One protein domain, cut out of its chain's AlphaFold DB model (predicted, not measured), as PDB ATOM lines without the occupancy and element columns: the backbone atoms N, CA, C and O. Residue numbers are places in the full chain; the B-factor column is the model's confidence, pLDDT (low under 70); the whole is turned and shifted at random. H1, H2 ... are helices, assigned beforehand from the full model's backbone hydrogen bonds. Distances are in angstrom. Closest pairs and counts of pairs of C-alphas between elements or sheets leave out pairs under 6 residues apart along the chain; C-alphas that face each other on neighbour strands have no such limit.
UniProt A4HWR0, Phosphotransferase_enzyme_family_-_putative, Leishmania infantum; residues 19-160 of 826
ATOM      1  N   PRO A  19      55.568  26.616  47.776       73.52
ATOM      2  CA  PRO A  19      56.796  27.318  48.164       73.52
ATOM      3  C   PRO A  19      57.080  28.568  47.324       73.52
ATOM      4  O   PRO A  19      57.985  29.340  47.641       73.52
ATOM      5  N   PHE A  20      56.357  28.785  46.220       83.46
ATOM      6  CA  PHE A  20      56.729  29.796  45.227       83.46
ATOM      7  C   PHE A  20      56.713  31.234  45.771       83.46
ATOM      8  O   PHE A  20      57.681  31.963  45.523       83.46
ATOM      9  N   PRO A  21      55.683  31.679  46.524       86.72
ATOM     10  CA  PRO A  21      55.695  33.013  47.121       86.72
ATOM     11  C   PRO A  21      56.830  33.174  48.140       86.72
ATOM     12  O   PRO A  21      57.518  34.194  48.130       86.72
ATOM     13  N   ALA A  22      57.073  32.148  48.960       87.06
ATOM     14  CA  ALA A  22      58.140  32.113  49.958       87.06
ATOM     15  C   ALA A  22      59.534  32.216  49.308       87.06
ATOM     16  O   ALA A  22      60.338  33.069  49.681       87.06
ATOM     17  N   ALA A  23      59.787  31.444  48.249       90.56
ATOM     18  CA  ALA A  23      61.036  31.491  47.490       90.56
ATOM     19  C   ALA A  23      61.265  32.850  46.807       90.56
ATOM     20  O   ALA A  23      62.394  33.344  46.769       90.56
ATOM     21  N   ARG A  24      60.201  33.500  46.310       93.51
ATOM     22  CA  ARG A  24      60.291  34.873  45.784       93.51
ATOM     23  C   ARG A  24      60.678  35.872  46.870       93.51
ATOM     24  O   ARG A  24      61.500  36.744  46.611       93.51
ATOM     25  N   ARG A  25      60.117  35.743  48.077       91.13
ATOM     26  CA  ARG A  25      60.479  36.587  49.229       91.13
ATOM     27  C   ARG A  25      61.916  36.355  49.687       91.13
ATOM     28  O   ARG A  25      62.610  37.325  49.983       91.13
ATOM     29  N   LEU A  26      62.387  35.107  49.688       90.60
ATOM     30  CA  LEU A  26      63.793  34.793  49.950       90.60
ATOM     31  C   LEU A  26      64.706  35.515  48.948       90.60
ATOM     32  O   LEU A  26      65.605  36.260  49.341       90.60
ATOM     33  N   ALA A  27      64.445  35.325  47.653       93.83
ATOM     34  CA  ALA A  27      65.231  35.930  46.585       93.83
ATOM     35  C   ALA A  27      65.166  37.464  46.610       93.83
ATOM     36  O   ALA A  27      66.182  38.112  46.396       93.83
ATOM     37  N   GLU A  28      64.004  38.057  46.906       92.79
ATOM     38  CA  GLU A  28      63.852  39.505  47.096       92.79
ATOM     39  C   GLU A  28      64.810  40.024  48.181       92.79
ATOM     40  O   GLU A  28      65.562  40.964  47.928       92.79
ATOM     41  N   ASN A  29      64.853  39.380  49.352       87.54
ATOM     42  CA  ASN A  29      65.743  39.780  50.447       87.54
ATOM     43  C   ASN A  29      67.230  39.638  50.086       87.54
ATOM     44  O   ASN A  29      68.021  40.542  50.359       87.54
ATOM     45  N   MET A  30      67.623  38.547  49.423       88.59
ATOM     46  CA  MET A  30      69.015  38.371  48.997       88.59
ATOM     47  C   MET A  30      69.415  39.367  47.900       88.59
ATOM     48  O   MET A  30      70.480  39.978  47.977       88.59
ATOM     49  N   MET A  31      68.555  39.578  46.897       91.16
ATOM     50  CA  MET A  31      68.806  40.528  45.808       91.16
ATOM     51  C   MET A  31      68.853  41.969  46.309       91.16
ATOM     52  O   MET A  31      69.622  42.773  45.786       91.16
ATOM     53  N   ARG A  32      68.075  42.305  47.343       88.17
ATOM     54  CA  ARG A  32      68.198  43.590  48.031       88.17
ATOM     55  C   ARG A  32      69.623  43.798  48.545       88.17
ATOM     56  O   ARG A  32      70.215  44.823  48.230       88.17
ATOM     57  N   CYS A  33      70.197  42.805  49.225       83.09
ATOM     58  CA  CYS A  33      71.575  42.872  49.716       83.09
ATOM     59  C   CYS A  33      72.601  42.965  48.570       83.09
ATOM     60  O   CYS A  33      73.518  43.783  48.630       83.09
ATOM     61  N   VAL A  34      72.415  42.192  47.490       87.10
ATOM     62  CA  VAL A  34      73.240  42.286  46.269       87.10
ATOM     63  C   VAL A  34      73.269  43.724  45.745       87.10
ATOM     64  O   VAL A  34      74.339  44.266  45.474       87.10
ATOM     65  N   PHE A  35      72.102  44.356  45.608       88.59
ATOM     66  CA  PHE A  35      71.992  45.707  45.061       88.59
ATOM     67  C   PHE A  35      72.437  46.798  46.040       88.59
ATOM     68  O   PHE A  35      72.979  47.803  45.592       88.59
ATOM     69  N   GLU A  36      72.266  46.606  47.349       82.85
ATOM     70  CA  GLU A  36      72.820  47.501  48.374       82.85
ATOM     71  C   GLU A  36      74.359  47.486  48.333       82.85
ATOM     72  O   GLU A  36      74.974  48.550  48.335       82.85
ATOM     73  N   ARG A  37      74.995  46.312  48.181       79.27
ATOM     74  CA  ARG A  37      76.461  46.191  48.008       79.27
ATOM     75  C   ARG A  37      76.961  46.756  46.689       79.27
ATOM     76  O   ARG A  37      77.994  47.414  46.658       79.27
ATOM     77  N   ALA A  38      76.212  46.545  45.614       82.91
ATOM     78  CA  ALA A  38      76.552  47.082  44.305       82.91
ATOM     79  C   ALA A  38      76.155  48.561  44.135       82.91
ATOM     80  O   ALA A  38      76.384  49.109  43.061       82.91
ATOM     81  N   SER A  39      75.543  49.210  45.138       77.33
ATOM     82  CA  SER A  39      74.864  50.503  44.970       77.33
ATOM     83  C   SER A  39      75.781  51.584  44.399       77.33
ATOM     84  O   SER A  39      75.423  52.200  43.397       77.33
ATOM     85  N   SER A  40      76.990  51.747  44.944       69.10
ATOM     86  CA  SER A  40      77.974  52.716  44.440       69.10
ATOM     87  C   SER A  40      78.320  52.482  42.964       69.10
ATOM     88  O   SER A  40      78.362  53.424  42.180       69.10
ATOM     89  N   HIS A  41      78.488  51.224  42.552       68.08
ATOM     90  CA  HIS A  41      78.796  50.854  41.171       68.08
ATOM     91  C   HIS A  41      77.586  50.983  40.229       68.08
ATOM     92  O   HIS A  41      77.721  51.420  39.084       68.08
ATOM     93  N   ILE A  42      76.388  50.637  40.705       70.24
ATOM     94  CA  ILE A  42      75.139  50.761  39.944       70.24
ATOM     95  C   ILE A  42      74.819  52.235  39.682       70.24
ATOM     96  O   ILE A  42      74.442  52.561  38.557       70.24
ATOM     97  N   ILE A  43      75.012  53.110  40.677       63.65
ATOM     98  CA  ILE A  43      74.821  54.563  40.547       63.65
ATOM     99  C   ILE A  43      75.745  55.125  39.460       63.65
ATOM    100  O   ILE A  43      75.286  55.863  38.593       63.65
ATOM    101  N   VAL A  44      77.021  54.719  39.445       55.64
ATOM    102  CA  VAL A  44      77.999  55.172  38.437       55.64
ATOM    103  C   VAL A  44      77.644  54.690  37.024       55.64
ATOM    104  O   VAL A  44      77.840  55.425  36.060       55.64
ATOM    105  N   LYS A  45      77.094  53.475  36.869       57.36
ATOM    106  CA  LYS A  45      76.756  52.914  35.548       57.36
ATOM    107  C   LYS A  45      75.362  53.271  35.024       57.36
ATOM    108  O   LYS A  45      75.130  53.088  33.827       57.36
ATOM    109  N   ARG A  46      74.403  53.698  35.861       56.85
ATOM    110  CA  ARG A  46      73.014  53.951  35.428       56.85
ATOM    111  C   ARG A  46      72.326  55.098  36.162       56.85
ATOM    112  O   ARG A  46      72.045  55.006  37.346       56.85
ATOM    113  N   ILE A  47      71.838  56.051  35.366       46.91
ATOM    114  CA  ILE A  47      70.925  57.164  35.708       46.91
ATOM    115  C   ILE A  47      69.509  56.685  36.142       46.91
ATOM    116  O   ILE A  47      68.579  57.471  36.263       46.91
ATOM    117  N   GLN A  48      69.268  55.391  36.390       54.82
ATOM    118  CA  GLN A  48      67.923  54.957  36.798       54.82
ATOM    119  C   GLN A  48      67.718  55.131  38.306       54.82
ATOM    120  O   GLN A  48      68.086  54.257  39.086       54.82
ATOM    121  N   GLU A  49      67.040  56.226  38.667       61.67
ATOM    122  CA  GLU A  49      66.524  56.655  39.985       61.67
ATOM    123  C   GLU A  49      65.557  55.659  40.673       61.67
ATOM    124  O   GLU A  49      64.647  56.037  41.413       61.67
ATOM    125  N   ARG A  50      65.667  54.351  40.412       78.80
ATOM    126  CA  ARG A  50      64.799  53.351  41.042       78.80
ATOM    127  C   ARG A  50      65.409  52.919  42.379       78.80
ATOM    128  O   ARG A  50      66.550  52.458  42.394       78.80
ATOM    129  N   PRO A  51      64.655  52.989  43.489       83.49
ATOM    130  CA  PRO A  51      65.178  52.634  44.802       83.49
ATOM    131  C   PRO A  51      65.484  51.129  44.882       83.49
ATOM    132  O   PRO A  51      64.806  50.308  44.256       83.49
ATOM    133  N   VAL A  52      66.478  50.746  45.690       85.06
ATOM    134  CA  VAL A  52      66.931  49.346  45.815       85.06
ATOM    135  C   VAL A  52      65.797  48.353  46.140       85.06
ATOM    136  O   VAL A  52      65.733  47.315  45.477       85.06
ATOM    137  N   PRO A  53      64.838  48.648  47.043       85.81
ATOM    138  CA  PRO A  53      63.692  47.765  47.279       85.81
ATOM    139  C   PRO A  53      62.860  47.464  46.020       85.81
ATOM    140  O   PRO A  53      62.396  46.341  45.831       85.81
ATOM    141  N   PHE A  54      62.703  48.438  45.117       89.53
ATOM    142  CA  PHE A  54      61.992  48.227  43.854       89.53
ATOM    143  C   PHE A  54      62.762  47.273  42.932       89.53
ATOM    144  O   PHE A  54      62.168  46.378  42.322       89.53
ATOM    145  N   LEU A  55      64.087  47.431  42.851       89.78
ATOM    146  CA  LEU A  55      64.950  46.525  42.094       89.78
ATOM    147  C   LEU A  55      64.895  45.109  42.674       89.78
ATOM    148  O   LEU A  55      64.630  44.164  41.939       89.78
ATOM    149  N   ALA A  56      65.042  44.956  43.987       90.45
ATOM    150  CA  ALA A  56      64.942  43.668  44.666       90.45
ATOM    151  C   ALA A  56      63.636  42.930  44.319       90.45
ATOM    152  O   ALA A  56      63.662  41.781  43.874       90.45
ATOM    153  N   LYS A  57      62.494  43.628  44.396       92.98
ATOM    154  CA  LYS A  57      61.183  43.076  44.031       92.98
ATOM    155  C   LYS A  57      61.113  42.643  42.565       92.98
ATOM    156  O   LYS A  57      60.593  41.565  42.272       92.98
ATOM    157  N   LYS A  58      61.662  43.432  41.632       92.58
ATOM    158  CA  LYS A  58      61.701  43.088  40.195       92.58
ATOM    159  C   LYS A  58      62.518  41.816  39.919       92.58
ATOM    160  O   LYS A  58      62.166  41.064  39.011       92.58
ATOM    161  N   TYR A  59      63.573  41.566  40.695       94.84
ATOM    162  CA  TYR A  59      64.476  40.419  40.538       94.84
ATOM    163  C   TYR A  59      64.154  39.253  41.498       94.84
ATOM    164  O   TYR A  59      64.851  38.245  41.489       94.84
ATOM    165  N   SER A  60      63.050  39.323  42.251       94.74
ATOM    166  CA  SER A  60      62.578  38.271  43.178       94.74
ATOM    167  C   SER A  60      62.330  36.900  42.530       94.74
ATOM    168  O   SER A  60      62.290  35.881  43.204       94.74
ATOM    169  N   ASN A  61      62.187  36.833  41.205       95.10
ATOM    170  CA  ASN A  61      62.057  35.575  40.462       95.10
ATOM    171  C   ASN A  61      63.406  34.956  40.054       95.10
ATOM    172  O   ASN A  61      63.429  34.123  39.147       95.10
ATOM    173  N   PHE A  62      64.526  35.373  40.652       97.18
ATOM    174  CA  PHE A  62      65.865  34.978  40.210       97.18
ATOM    175  C   PHE A  62      66.047  33.454  40.100       97.18
ATOM    176  O   PHE A  62      66.355  32.973  39.014       97.18
ATOM    177  N   PHE A  63      65.775  32.686  41.162       96.17
ATOM    178  CA  PHE A  63      65.962  31.227  41.147       96.17
ATOM    179  C   PHE A  63      65.142  30.535  40.044       96.17
ATOM    180  O   PHE A  63      65.659  29.712  39.294       96.17
ATOM    181  N   PHE A  64      63.887  30.945  39.849       95.17
ATOM    182  CA  PHE A  64      63.040  30.422  38.767       95.17
ATOM    183  C   PHE A  64      63.499  30.873  37.376       95.17
ATOM    184  O   PHE A  64      63.240  30.204  36.379       95.17
ATOM    185  N   THR A  65      64.175  32.019  37.294       96.31
ATOM    186  CA  THR A  65      64.775  32.509  36.053       96.31
ATOM    187  C   THR A  65      65.975  31.651  35.656       96.31
ATOM    188  O   THR A  65      66.098  31.347  34.474       96.31
ATOM    189  N   VAL A  66      66.788  31.209  36.623       97.08
ATOM    190  CA  VAL A  66      67.897  30.259  36.410       97.08
ATOM    191  C   VAL A  66      67.359  28.925  35.901       97.08
ATOM    192  O   VAL A  66      67.727  28.515  34.804       97.08
ATOM    193  N   ALA A  67      66.404  28.313  36.611       94.56
ATOM    194  CA  ALA A  67      65.810  27.039  36.192       94.56
ATOM    195  C   ALA A  67      65.213  27.125  34.773       94.56
ATOM    196  O   ALA A  67      65.540  26.337  33.887       94.56
ATOM    197  N   LYS A  68      64.428  28.179  34.500       95.20
ATOM    198  CA  LYS A  68      63.855  28.425  33.167       95.20
ATOM    199  C   LYS A  68      64.925  28.656  32.098       95.20
ATOM    200  O   LYS A  68      64.694  28.311  30.938       95.20
ATOM    201  N   PHE A  69      66.049  29.283  32.444       97.08
ATOM    202  CA  PHE A  69      67.169  29.462  31.526       97.08
ATOM    203  C   PHE A  69      67.791  28.109  31.174       97.08
ATOM    204  O   PHE A  69      67.937  27.814  29.987       97.08
ATOM    205  N   THR A  70      68.086  27.265  32.162       96.44
ATOM    206  CA  THR A  70      68.640  25.924  31.930       96.44
ATOM    207  C   THR A  70      67.710  25.085  31.044       96.44
ATOM    208  O   THR A  70      68.118  24.608  29.985       96.44
ATOM    209  N   GLU A  71      66.427  25.015  31.390       94.91
ATOM    210  CA  GLU A  71      65.455  24.176  30.679       94.91
ATOM    211  C   GLU A  71      65.114  24.707  29.283       94.91
ATOM    212  O   GLU A  71      65.121  23.972  28.299       94.91
ATOM    213  N   ARG A  72      64.797  26.004  29.163       94.86
ATOM    214  CA  ARG A  72      64.196  26.555  27.935       94.86
ATOM    215  C   ARG A  72      65.166  27.319  27.047       94.86
ATOM    216  O   ARG A  72      64.803  27.593  25.900       94.86
ATOM    217  N   THR A  73      66.320  27.733  27.561       94.86
ATOM    218  CA  THR A  73      67.335  28.472  26.793       94.86
ATOM    219  C   THR A  73      68.530  27.585  26.483       94.86
ATOM    220  O   THR A  73      68.901  27.477  25.317       94.86
ATOM    221  N   ARG A  74      69.095  26.920  27.497       94.05
ATOM    222  CA  ARG A  74      70.195  25.966  27.318       94.05
ATOM    223  C   ARG A  74      69.704  24.643  26.720       94.05
ATOM    224  O   ARG A  74      70.404  24.096  25.882       94.05
ATOM    225  N   GLY A  75      68.491  24.201  27.068       92.02
ATOM    226  CA  GLY A  75      67.869  22.993  26.510       92.02
ATOM    227  C   GLY A  75      68.258  21.705  27.240       92.02
ATOM    228  O   GLY A  75      68.262  20.643  26.629       92.02
ATOM    229  N   LEU A  76      68.619  21.798  28.523       93.34
ATOM    230  CA  LEU A  76      68.988  20.656  29.365       93.34
ATOM    231  C   LEU A  76      68.013  20.519  30.534       93.34
ATOM    232  O   LEU A  76      67.431  21.516  30.961       93.34
ATOM    233  N   LYS A  77      67.894  19.313  31.101       90.36
ATOM    234  CA  LYS A  77      67.185  19.117  32.372       90.36
ATOM    235  C   LYS A  77      67.848  19.956  33.467       90.36
ATOM    236  O   LYS A  77      69.052  19.820  33.699       90.36
ATOM    237  N   GLY A  78      67.073  20.814  34.125       92.17
ATOM    238  CA  GLY A  78      67.562  21.624  35.241       92.17
ATOM    239  C   GLY A  78      67.812  20.784  36.493       92.17
ATOM    240  O   GLY A  78      67.222  19.721  36.669       92.17
ATOM    241  N   ALA A  79      68.646  21.268  37.409       90.47
ATOM    242  CA  ALA A  79      68.956  20.591  38.666       90.47
ATOM    243  C   ALA A  79      67.698  20.334  39.509       90.47
ATOM    244  O   ALA A  79      67.638  19.337  40.218       90.47
ATOM    245  N   PHE A  80      66.681  21.196  39.397       84.26
ATOM    246  CA  PHE A  80      65.386  20.993  40.048       84.26
ATOM    247  C   PHE A  80      64.648  19.769  39.497       84.26
ATOM    248  O   PHE A  80      64.268  18.895  40.264       84.26
ATOM    249  N   GLU A  81      64.509  19.667  38.171       81.09
ATOM    250  CA  GLU A  81      63.904  18.502  37.512       81.09
ATOM    251  C   GLU A  81      64.692  17.223  37.823       81.09
ATOM    252  O   GLU A  81      64.114  16.193  38.146       81.09
ATOM    253  N   ARG A  82      66.024  17.293  37.800       81.49
ATOM    254  CA  ARG A  82      66.902  16.159  38.120       81.49
ATOM    255  C   ARG A  82      66.785  15.717  39.581       81.49
ATOM    256  O   ARG A  82      66.825  14.522  39.849       81.49
ATOM    257  N   LEU A  83      66.609  16.657  40.513       74.19
ATOM    258  CA  LEU A  83      66.310  16.359  41.916       74.19
ATOM    259  C   LEU A  83      64.935  15.685  42.053       74.19
ATOM    260  O   LEU A  83      64.833  14.679  42.745       74.19
ATOM    261  N   GLU A  84      63.899  16.187  41.367       69.09
ATOM    262  CA  GLU A  84      62.559  15.566  41.355       69.09
ATOM    263  C   GLU A  84      62.569  14.150  40.752       69.09
ATOM    264  O   GLU A  84      61.785  13.300  41.164       69.09
ATOM    265  N   LEU A  85      63.457  13.888  39.788       66.33
ATOM    266  CA  LEU A  85      63.639  12.574  39.165       66.33
ATOM    267  C   LEU A  85      64.539  11.624  39.979       66.33
ATOM    268  O   LEU A  85      64.732  10.485  39.559       66.33
ATOM    269  N   GLY A  86      65.116  12.071  41.101       61.72
ATOM    270  CA  GLY A  86      66.070  11.282  41.891       61.72
ATOM    271  C   GLY A  86      67.442  11.090  41.226       61.72
ATOM    272  O   GLY A  86      68.254  10.305  41.706       61.72
ATOM    273  N   GLU A  87      67.737  11.814  40.140       72.04
ATOM    274  CA  GLU A  87      69.042  11.788  39.459       72.04
ATOM    275  C   GLU A  87      70.132  12.539  40.249       72.04
ATOM    276  O   GLU A  87      71.322  12.384  39.969       72.04
ATOM    277  N   LEU A  88      69.732  13.401  41.191       64.11
ATOM    278  CA  LEU A  88      70.612  14.157  42.081       64.11
ATOM    279  C   LEU A  88      70.162  13.989  43.526       64.11
ATOM    280  O   LEU A  88      68.974  14.084  43.828       64.11
ATOM    281  N   ASN A  89      71.118  13.864  44.441       67.01
ATOM    282  CA  ASN A  89      70.838  14.049  45.860       67.01
ATOM    283  C   ASN A  89      70.915  15.535  46.269       67.01
ATOM    284  O   ASN A  89      71.426  16.391  45.548       67.01
ATOM    285  N   ARG A  90      70.448  15.852  47.482       61.60
ATOM    286  CA  ARG A  90      70.416  17.219  48.038       61.60
ATOM    287  C   ARG A  90      71.760  17.962  48.020       61.60
ATOM    288  O   ARG A  90      71.785  19.163  47.766       61.60
ATOM    289  N   LEU A  91      72.870  17.283  48.317       67.12
ATOM    290  CA  LEU A  91      74.196  17.917  48.321       67.12
ATOM    291  C   LEU A  91      74.667  18.197  46.892       67.12
ATOM    292  O   LEU A  91      75.215  19.263  46.619       67.12
ATOM    293  N   GLU A  92      74.397  17.270  45.975       77.96
ATOM    294  CA  GLU A  92      74.700  17.438  44.554       77.96
ATOM    295  C   GLU A  92      73.847  18.537  43.915       77.96
ATOM    296  O   GLU A  92      74.368  19.298  43.103       77.96
ATOM    297  N   PHE A  93      72.582  18.691  44.327       79.85
ATOM    298  CA  PHE A  93      71.720  19.792  43.886       79.85
ATOM    299  C   PHE A  93      72.353  21.158  44.164       79.85
ATOM    300  O   PHE A  93      72.324  22.025  43.294       79.85
ATOM    301  N   ILE A  94      72.945  21.362  45.349       79.28
ATOM    302  CA  ILE A  94      73.548  22.653  45.717       79.28
ATOM    303  C   ILE A  94      74.667  23.012  44.737       79.28
ATOM    304  O   ILE A  94      74.707  24.135  44.234       79.28
ATOM    305  N   THR A  95      75.556  22.061  44.445       84.93
ATOM    306  CA  THR A  95      76.659  22.263  43.498       84.93
ATOM    307  C   THR A  95      76.134  22.444  42.073       84.93
ATOM    308  O   THR A  95      76.469  23.435  41.428       84.93
ATOM    309  N   ALA A  96      75.240  21.567  41.611       90.17
ATOM    310  CA  ALA A  96      74.689  21.613  40.258       90.17
ATOM    311  C   ALA A  96      73.920  22.916  39.981       90.17
ATOM    312  O   ALA A  96      74.091  23.541  38.938       90.17
ATOM    313  N   PHE A  97      73.103  23.381  40.926       94.94
ATOM    314  CA  PHE A  97      72.340  24.613  40.745       94.94
ATOM    315  C   PHE A  97      73.239  25.864  40.838       94.94
ATOM    316  O   PHE A  97      72.982  26.854  40.153       94.94
ATOM    317  N   ARG A  98      74.331  25.833  41.621       93.50
ATOM    318  CA  ARG A  98      75.367  26.887  41.580       93.50
ATOM    319  C   ARG A  98      76.043  26.957  40.209       93.50
ATOM    320  O   ARG A  98      76.178  28.051  39.668       93.50
ATOM    321  N   GLU A  99      76.378  25.814  39.615       95.52
ATOM    322  CA  GLU A  99      76.925  25.751  38.252       95.52
ATOM    323  C   GLU A  99      75.942  26.308  37.208       95.52
ATOM    324  O   GLU A  99      76.355  26.985  36.268       95.52
ATOM    325  N   GLU A 100      74.634  26.090  37.377       97.36
ATOM    326  CA  GLU A 100      73.613  26.697  36.513       97.36
ATOM    327  C   GLU A 100      73.538  28.221  36.652       97.36
ATOM    328  O   GLU A 100      73.431  28.923  35.640       97.36
ATOM    329  N   ILE A 101      73.628  28.745  37.883       97.41
ATOM    330  CA  ILE A 101      73.740  30.189  38.128       97.41
ATOM    331  C   ILE A 101      74.968  30.731  37.395       97.41
ATOM    332  O   ILE A 101      74.852  31.686  36.625       97.41
ATOM    333  N   ASP A 102      76.129  30.111  37.600       96.48
ATOM    334  CA  ASP A 102      77.386  30.554  37.006       96.48
ATOM    335  C   ASP A 102      77.350  30.513  35.482       96.48
ATOM    336  O   ASP A 102      77.761  31.482  34.837       96.48
ATOM    337  N   PHE A 103      76.791  29.451  34.905       97.02
ATOM    338  CA  PHE A 103      76.625  29.315  33.464       97.02
ATOM    339  C   PHE A 103      75.699  30.398  32.894       97.02
ATOM    340  O   PHE A 103      76.039  31.031  31.891       97.02
ATOM    341  N   MET A 104      74.553  30.663  33.535       97.58
ATOM    342  CA  MET A 104      73.641  31.730  33.109       97.58
ATOM    343  C   MET A 104      74.325  33.102  33.177       97.58
ATOM    344  O   MET A 104      74.247  33.873  32.220       97.58
ATOM    345  N   LEU A 105      75.008  33.420  34.280       97.11
ATOM    346  CA  LEU A 105      75.715  34.694  34.441       97.11
ATOM    347  C   LEU A 105      76.860  34.848  33.425       97.11
ATOM    348  O   LEU A 105      77.030  35.925  32.851       97.11
ATOM    349  N   LEU A 106      77.604  33.772  33.155       95.66
ATOM    350  CA  LEU A 106      78.646  33.747  32.130       95.66
ATOM    351  C   LEU A 106      78.057  34.001  30.737       95.66
ATOM    352  O   LEU A 106      78.564  34.863  30.022       95.66
ATOM    353  N   ALA A 107      76.953  33.341  30.376       95.98
ATOM    354  CA  ALA A 107      76.268  33.575  29.102       95.98
ATOM    355  C   ALA A 107      75.778  35.029  28.983       95.98
ATOM    356  O   ALA A 107      75.915  35.664  27.939       95.98
ATOM    357  N   LEU A 108      75.266  35.610  30.073       95.48
ATOM    358  CA  LEU A 108      74.857  37.016  30.103       95.48
ATOM    359  C   LEU A 108      76.031  38.002  29.966       95.48
ATOM    360  O   LEU A 108      75.801  39.134  29.541       95.48
ATOM    361  N   SER A 109      77.261  37.588  30.289       92.82
ATOM    362  CA  SER A 109      78.472  38.412  30.145       92.82
ATOM    363  C   SER A 109      79.045  38.450  28.723       92.82
ATOM    364  O   SER A 109      79.811  39.358  28.405       92.82
ATOM    365  N   LYS A 110      78.665  37.497  27.859       93.08
ATOM    366  CA  LYS A 110      79.131  37.425  26.467       93.08
ATOM    367  C   LYS A 110      78.559  38.556  25.626       93.08
ATOM    368  O   LYS A 110      77.376  38.883  25.763       93.08
ATOM    369  N   GLN A 111      79.374  39.148  24.759       87.78
ATOM    370  CA  GLN A 111      78.972  40.297  23.941       87.78
ATOM    371  C   GLN A 111      78.527  39.872  22.542       87.78
ATOM    372  O   GLN A 111      77.557  40.430  22.028       87.78
ATOM    373  N   ASN A 112      79.170  38.845  21.980       87.72
ATOM    374  CA  ASN A 112      78.977  38.448  20.589       87.72
ATOM    375  C   ASN A 112      78.174  37.140  20.476       87.72
ATOM    376  O   ASN A 112      78.264  36.283  21.359       87.72
ATOM    377  N   PRO A 113      77.399  36.950  19.391       85.77
ATOM    378  CA  PRO A 113      76.631  35.724  19.169       85.77
ATOM    379  C   PRO A 113      77.523  34.481  19.027       85.77
ATOM    380  O   PRO A 113      77.180  33.440  19.579       85.77
ATOM    381  N   GLU A 114      78.697  34.604  18.399       88.25
ATOM    382  CA  GLU A 114      79.673  33.509  18.245       88.25
ATOM    383  C   GLU A 114      80.137  32.947  19.600       88.25
ATOM    384  O   GLU A 114      80.256  31.736  19.782       88.25
ATOM    385  N   GLU A 115      80.330  33.816  20.601       91.22
ATOM    386  CA  GLU A 115      80.694  33.385  21.956       91.22
ATOM    387  C   GLU A 115      79.572  32.579  22.624       91.22
ATOM    388  O   GLU A 115      79.855  31.696  23.430       91.22
ATOM    389  N   LEU A 116      78.306  32.892  22.323       89.85
ATOM    390  CA  LEU A 116      77.147  32.163  22.846       89.85
ATOM    391  C   LEU A 116      76.961  30.818  22.142       89.85
ATOM    392  O   LEU A 116      76.590  29.841  22.795       89.85
ATOM    393  N   GLU A 117      77.224  30.757  20.837       86.56
ATOM    394  CA  GLU A 117      77.210  29.512  20.063       86.56
ATOM    395  C   GLU A 117      78.265  28.532  20.590       86.56
ATOM    396  O   GLU A 117      77.949  27.369  20.848       86.56
ATOM    397  N   ALA A 118      79.469  29.022  20.906       91.77
ATOM    398  CA  ALA A 118      80.535  28.227  21.522       91.77
ATOM    399  C   ALA A 118      80.182  27.666  22.918       91.77
ATOM    400  O   ALA A 118      80.845  26.748  23.403       91.77
ATOM    401  N   MET A 119      79.141  28.185  23.583       92.88
ATOM    402  CA  MET A 119      78.683  27.710  24.896       92.88
ATOM    403  C   MET A 119      77.657  26.562  24.828       92.88
ATOM    404  O   MET A 119      77.170  26.144  25.880       92.88
ATOM    405  N   ASN A 120      77.318  26.037  23.641       90.87
ATOM    406  CA  ASN A 120      76.311  24.976  23.451       90.87
ATOM    407  C   ASN A 120      74.915  25.347  24.003       90.87
ATOM    408  O   ASN A 120      74.274  24.571  24.715       90.87
ATOM    409  N   ILE A 121      74.441  26.560  23.706       92.58
ATOM    410  CA  ILE A 121      73.105  27.033  24.098       92.58
ATOM    411  C   ILE A 121      72.111  26.742  22.967       92.58
ATOM    412  O   ILE A 121      72.259  27.280  21.876       92.58
ATOM    413  N   ALA A 122      71.053  25.964  23.231       92.63
ATOM    414  CA  ALA A 122      70.063  25.587  22.211       92.63
ATOM    415  C   ALA A 122      69.300  26.778  21.590       92.63
ATOM    416  O   ALA A 122      68.974  26.762  20.405       92.63
ATOM    417  N   PHE A 123      69.003  27.826  22.373       94.06
ATOM    418  CA  PHE A 123      68.251  29.001  21.904       94.06
ATOM    419  C   PHE A 123      68.936  30.339  22.261       94.06
ATOM    420  O   PHE A 123      68.417  31.075  23.111       94.06
ATOM    421  N   PRO A 124      70.043  30.728  21.596       91.30
ATOM    422  CA  PRO A 124      70.832  31.918  21.947       91.30
ATOM    423  C   PRO A 124      70.030  33.228  21.962       91.30
ATOM    424  O   PRO A 124      70.206  34.055  22.853       91.30
ATOM    425  N   LYS A 125      69.038  33.385  21.071       90.90
ATOM    426  CA  LYS A 125      68.150  34.570  21.020       90.90
ATOM    427  C   LYS A 125      67.412  34.844  22.343       90.90
ATOM    428  O   LYS A 125      67.070  35.989  22.644       90.90
ATOM    429  N   LYS A 126      67.149  33.811  23.156       93.51
ATOM    430  CA  LYS A 126      66.508  33.977  24.473       93.51
ATOM    431  C   LYS A 126      67.454  34.604  25.502       93.51
ATOM    432  O   LYS A 126      66.967  35.228  26.445       93.51
ATOM    433  N   VAL A 127      68.770  34.487  25.314       94.60
ATOM    434  CA  VAL A 127      69.779  35.159  26.147       94.60
ATOM    435  C   VAL A 127      69.632  36.675  26.006       94.60
ATOM    436  O   VAL A 127      69.542  37.369  27.015       94.60
ATOM    437  N   ASP A 128      69.482  37.197  24.786       91.92
ATOM    438  CA  ASP A 128      69.312  38.640  24.553       91.92
ATOM    439  C   ASP A 128      68.001  39.186  25.123       91.92
ATOM    440  O   ASP A 128      67.964  40.276  25.702       91.92
ATOM    441  N   ALA A 129      66.917  38.412  25.028       93.29
ATOM    442  CA  ALA A 129      65.660  38.750  25.691       93.29
ATOM    443  C   ALA A 129      65.834  38.835  27.219       93.29
ATOM    444  O   ALA A 129      65.275  39.728  27.866       93.29
ATOM    445  N   LEU A 130      66.646  37.944  27.800       94.56
ATOM    446  CA  LEU A 130      66.954  37.954  29.226       94.56
ATOM    447  C   LEU A 130      67.827  39.154  29.617       94.56
ATOM    448  O   LEU A 130      67.500  39.825  30.596       94.56
ATOM    449  N   LYS A 131      68.853  39.486  28.819       93.57
ATOM    450  CA  LYS A 131      69.682  40.694  28.989       93.57
ATOM    451  C   LYS A 131      68.824  41.960  29.010       93.57
ATOM    452  O   LYS A 131      68.971  42.786  29.905       93.57
ATOM    453  N   LYS A 132      67.872  42.097  28.078       91.82
ATOM    454  CA  LYS A 132      66.946  43.247  28.025       91.82
ATOM    455  C   LYS A 132      66.036  43.318  29.255       91.82
ATOM    456  O   LYS A 132      65.786  44.400  29.782       91.82
ATOM    457  N   ARG A 133      65.544  42.169  29.730       92.24
ATOM    458  CA  ARG A 133      64.623  42.096  30.874       92.24
ATOM    459  C   ARG A 133      65.312  42.345  32.220       92.24
ATOM    460  O   ARG A 133      64.761  43.066  33.060       92.24
ATOM    461  N   PHE A 134      66.493  41.760  32.417       92.97
ATOM    462  CA  PHE A 134      67.272  41.793  33.660       92.97
ATOM    463  C   PHE A 134      68.689  42.337  33.440       92.97
ATOM    464  O   PHE A 134      69.681  41.660  33.700       92.97
ATOM    465  N   PRO A 135      68.805  43.593  32.995       90.58
ATOM    466  CA  PRO A 135      70.065  44.141  32.517       90.58
ATOM    467  C   PRO A 135      71.120  44.345  33.619       90.58
ATOM    468  O   PRO A 135      72.272  44.597  33.285       90.58
ATOM    469  N   LEU A 136      70.766  44.269  34.911       90.57
ATOM    470  CA  LEU A 136      71.743  44.309  36.012       90.57
ATOM    471  C   LEU A 136      72.478  42.974  36.199       90.57
ATOM    472  O   LEU A 136      73.570  42.972  36.749       90.57
ATOM    473  N   LEU A 137      71.932  41.852  35.714       93.12
ATOM    474  CA  LEU A 137      72.620  40.554  35.782       93.12
ATOM    475  C   LEU A 137      73.837  40.482  34.850       93.12
ATOM    476  O   LEU A 137      74.677  39.602  35.012       93.12
ATOM    477  N   CYS A 138      73.943  41.396  33.882       92.14
ATOM    478  CA  CYS A 138      75.106  41.513  33.004       92.14
ATOM    479  C   CYS A 138      76.274  42.257  33.670       92.14
ATOM    480  O   CYS A 138      77.368  42.290  33.117       92.14
ATOM    481  N   ASP A 139      76.047  42.906  34.815       89.85
ATOM    482  CA  ASP A 139      77.064  43.723  35.462       89.85
ATOM    483  C   ASP A 139      78.054  42.861  36.268       89.85
ATOM    484  O   ASP A 139      77.618  42.163  37.185       89.85
ATOM    485  N   PRO A 140      79.375  42.918  35.999       89.15
ATOM    486  CA  PRO A 140      80.349  42.055  36.669       89.15
ATOM    487  C   PRO A 140      80.347  42.170  38.198       89.15
ATOM    488  O   PRO A 140      80.486  41.159  38.879       89.15
ATOM    489  N   VAL A 141      80.139  43.372  38.749       86.12
ATOM    490  CA  VAL A 141      80.115  43.590  40.205       86.12
ATOM    491  C   VAL A 141      78.862  42.966  40.809       86.12
ATOM    492  O   VAL A 141      78.944  42.244  41.803       86.12
ATOM    493  N   VAL A 142      77.706  43.152  40.166       90.39
ATOM    494  CA  VAL A 142      76.465  42.468  40.565       90.39
ATOM    495  C   VAL A 142      76.639  40.951  40.501       90.39
ATOM    496  O   VAL A 142      76.239  40.262  41.434       90.39
ATOM    497  N   GLN A 143      77.273  40.416  39.453       93.79
ATOM    498  CA  GLN A 143      77.508  38.975  39.341       93.79
ATOM    499  C   GLN A 143      78.408  38.431  40.455       93.79
ATOM    500  O   GLN A 143      78.129  37.358  40.987       93.79
ATOM    501  N   VAL A 144      79.468  39.156  40.827       86.83
ATOM    502  CA  VAL A 144      80.332  38.787  41.962       86.83
ATOM    503  C   VAL A 144      79.509  38.698  43.249       86.83
ATOM    504  O   VAL A 144      79.585  37.696  43.955       86.83
ATOM    505  N   HIS A 145      78.659  39.690  43.523       86.31
ATOM    506  CA  HIS A 145      77.804  39.675  44.710       86.31
ATOM    507  C   HIS A 145      76.706  38.608  44.661       86.31
ATOM    508  O   HIS A 145      76.366  38.050  45.700       86.31
ATOM    509  N   ILE A 146      76.166  38.285  43.483       92.19
ATOM    510  CA  ILE A 146      75.209  37.183  43.318       92.19
ATOM    511  C   ILE A 146      75.847  35.856  43.726       92.19
ATOM    512  O   ILE A 146      75.263  35.134  44.531       92.19
ATOM    513  N   ARG A 147      77.051  35.566  43.219       87.70
ATOM    514  CA  ARG A 147      77.803  34.345  43.558       87.70
ATOM    515  C   ARG A 147      78.121  34.251  45.047       87.70
ATOM    516  O   ARG A 147      78.185  33.158  45.595       87.70
ATOM    517  N   GLU A 148      78.322  35.396  45.693       80.22
ATOM    518  CA  GLU A 148      78.668  35.471  47.109       80.22
ATOM    519  C   GLU A 148      77.450  35.336  48.041       80.22
ATOM    520  O   GLU A 148      77.542  34.710  49.094       80.22
ATOM    521  N   LEU A 149      76.319  35.959  47.697       81.86
ATOM    522  CA  LEU A 149      75.209  36.160  48.638       81.86
ATOM    523  C   LEU A 149      74.035  35.210  48.425       81.86
ATOM    524  O   LEU A 149      73.324  34.913  49.396       81.86
ATOM    525  N   LEU A 150      73.798  34.774  47.181       87.86
ATOM    526  CA  LEU A 150      72.701  33.859  46.903       87.86
ATOM    527  C   LEU A 150      72.998  32.492  47.495       87.86
ATOM    528  O   LEU A 150      73.979  31.831  47.160       87.86
ATOM    529  N   ASP A 151      72.088  32.057  48.353       84.28
ATOM    530  CA  ASP A 151      72.201  30.783  49.033       84.28
ATOM    531  C   ASP A 151      71.214  29.795  48.418       84.28
ATOM    532  O   ASP A 151      70.008  29.828  48.669       84.28
ATOM    533  N   VAL A 152      71.764  28.942  47.553       86.31
ATOM    534  CA  VAL A 152      71.050  27.842  46.894       86.31
ATOM    535  C   VAL A 152      70.504  26.847  47.914       86.31
ATOM    536  O   VAL A 152      69.450  26.259  47.686       86.31
ATOM    537  N   GLU A 153      71.177  26.673  49.049       80.15
ATOM    538  CA  GLU A 153      70.706  25.770  50.085       80.15
ATOM    539  C   GLU A 153      69.528  26.374  50.850       80.15
ATOM    540  O   GLU A 153      68.543  25.678  51.069       80.15
ATOM    541  N   ALA A 154      69.562  27.668  51.171       81.14
ATOM    542  CA  ALA A 154      68.402  28.358  51.739       81.14
ATOM    543  C   ALA A 154      67.209  28.357  50.767       81.14
ATOM    544  O   ALA A 154      66.059  28.208  51.190       81.14
ATOM    545  N   PHE A 155      67.471  28.485  49.461       87.01
ATOM    546  CA  PHE A 155      66.447  28.304  48.431       87.01
ATOM    547  C   PHE A 155      65.867  26.894  48.479       87.01
ATOM    548  O   PHE A 155      64.647  26.758  48.547       87.01
ATOM    549  N   LEU A 156      66.713  25.864  48.533       79.23
ATOM    550  CA  LEU A 156      66.259  24.485  48.653       79.23
ATOM    551  C   LEU A 156      65.443  24.260  49.935       79.23
ATOM    552  O   LEU A 156      64.333  23.754  49.842       79.23
ATOM    553  N   CYS A 157      65.908  24.734  51.097       77.87
ATOM    554  CA  CYS A 157      65.151  24.699  52.356       77.87
ATOM    555  C   CYS A 157      63.786  25.401  52.233       77.87
ATOM    556  O   CYS A 157      62.802  24.985  52.845       77.87
ATOM    557  N   THR A 158      63.713  26.474  51.441       82.49
ATOM    558  CA  THR A 158      62.463  27.204  51.187       82.49
ATOM    559  C   THR A 158      61.509  26.415  50.299       82.49
ATOM    560  O   THR A 158      60.310  26.401  50.566       82.49
ATOM    561  N   ILE A 159      62.024  25.730  49.274       79.11
ATOM    562  CA  ILE A 159      61.240  24.793  48.460       79.11
ATOM    563  C   ILE A 159      60.750  23.615  49.311       79.11
ATOM    564  O   ILE A 159      59.585  23.237  49.207       79.11
ATOM    565  N   GLU A 160      61.610  23.079  50.178       72.50
ATOM    566  CA  GLU A 160      61.307  21.989  51.117       72.50
ATOM    567  C   GLU A 160      60.342  22.421  52.242       72.50
ATOM    568  O   GLU A 160      59.787  21.566  52.929       72.50
TER     569      GLU A 160
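What this domain is: This is residues 19 to 160 of the 826 residues of the protein "Phosphotransferase_enzyme_family_-_putative" of Leishmania infantum (UniProt A4HWR0). This is a slab of mostly short, crossing helices set round two longer ones, H1 and H6, which are apart from each other and are bridged by H9 and H10, each touching both. H3 packs on H1, with H2 off the end of H1; H4 crosses H6, H5 folds back along its first part, and H7 and H8 lie by its other end. The printed part has 142 residues, with ten named helices in the order H1 to H10 and no named strand: the class is all helix. It is compact, with a radius of gyration of the C-alphas of 15.0 A, and spans 46 by 37 by 21 A.

How they stand to each other: Start at H1, residues 20 to 37. H2, residues 39 to 45, is close but not clearly touching: the closest C-alphas, of Phe 35 and Ile 42, are 7.9 A apart. H3, residues 52 to 59, touches H1 at a steep tilt of 46 degrees, opposite ways; the closest C-alphas are Arg 32 and Ala 56, 4.7 A. Next find H4, residues 62 to 74, and the hub, H6, residues 90 to 109: they touch about perpendicular, at 74 degrees, closest at C-alphas Val 66 and Ile 101, 6.1 A. H5, residues 79 to 84, forms a helical hairpin with H6, closest at C-alphas Ala 79 and Phe 97, 5.7 A. H7, residues 113 to 117, and H8, residues 125 to 133, are near each other; H8 only just touches H6, with 3 pairs of C-alphas within 8 A, the closest Leu 108 and Lys 131, 6.4 A. H9, residues 140 to 149, touches residues 101 to 109 of H6 alone at a shallow tilt of 10 degrees, opposite ways; the closest C-alphas are Leu 105 and Gln 143, 6.7 A. H10, residues 152 to 159, touches H1 closest at C-alphas Ala 23 and Thr 158, 5.8 A. Every O i to N i+4 pair is within hydrogen-bond range in H1, H2, H3, H5, H7, H8, H9 and H10; H4 has 8 of 9 and H6 15 of 16.

Where its parts are: Find C-alpha 20 at (56.729, 29.796, 45.227); from there H1 runs 25.8 A. H6 runs 28.9 A from C-alpha 90 at (70.416, 17.219, 48.038); H4 is 16.3 A long and H9 14.3 A. H10 ends at C-alpha 159, (61.240, 24.793, 48.460).

The domain as a whole: The C-alphas farthest apart, of Ile 47 and Gly 86, are 46.6 A apart. The printed part has no cut, and no link is long. Look for pLDDT under 70 at residues 40 to 41, 43 to 49, 84 to 86 and 88 to 91; the mean of the printed part is 86.1.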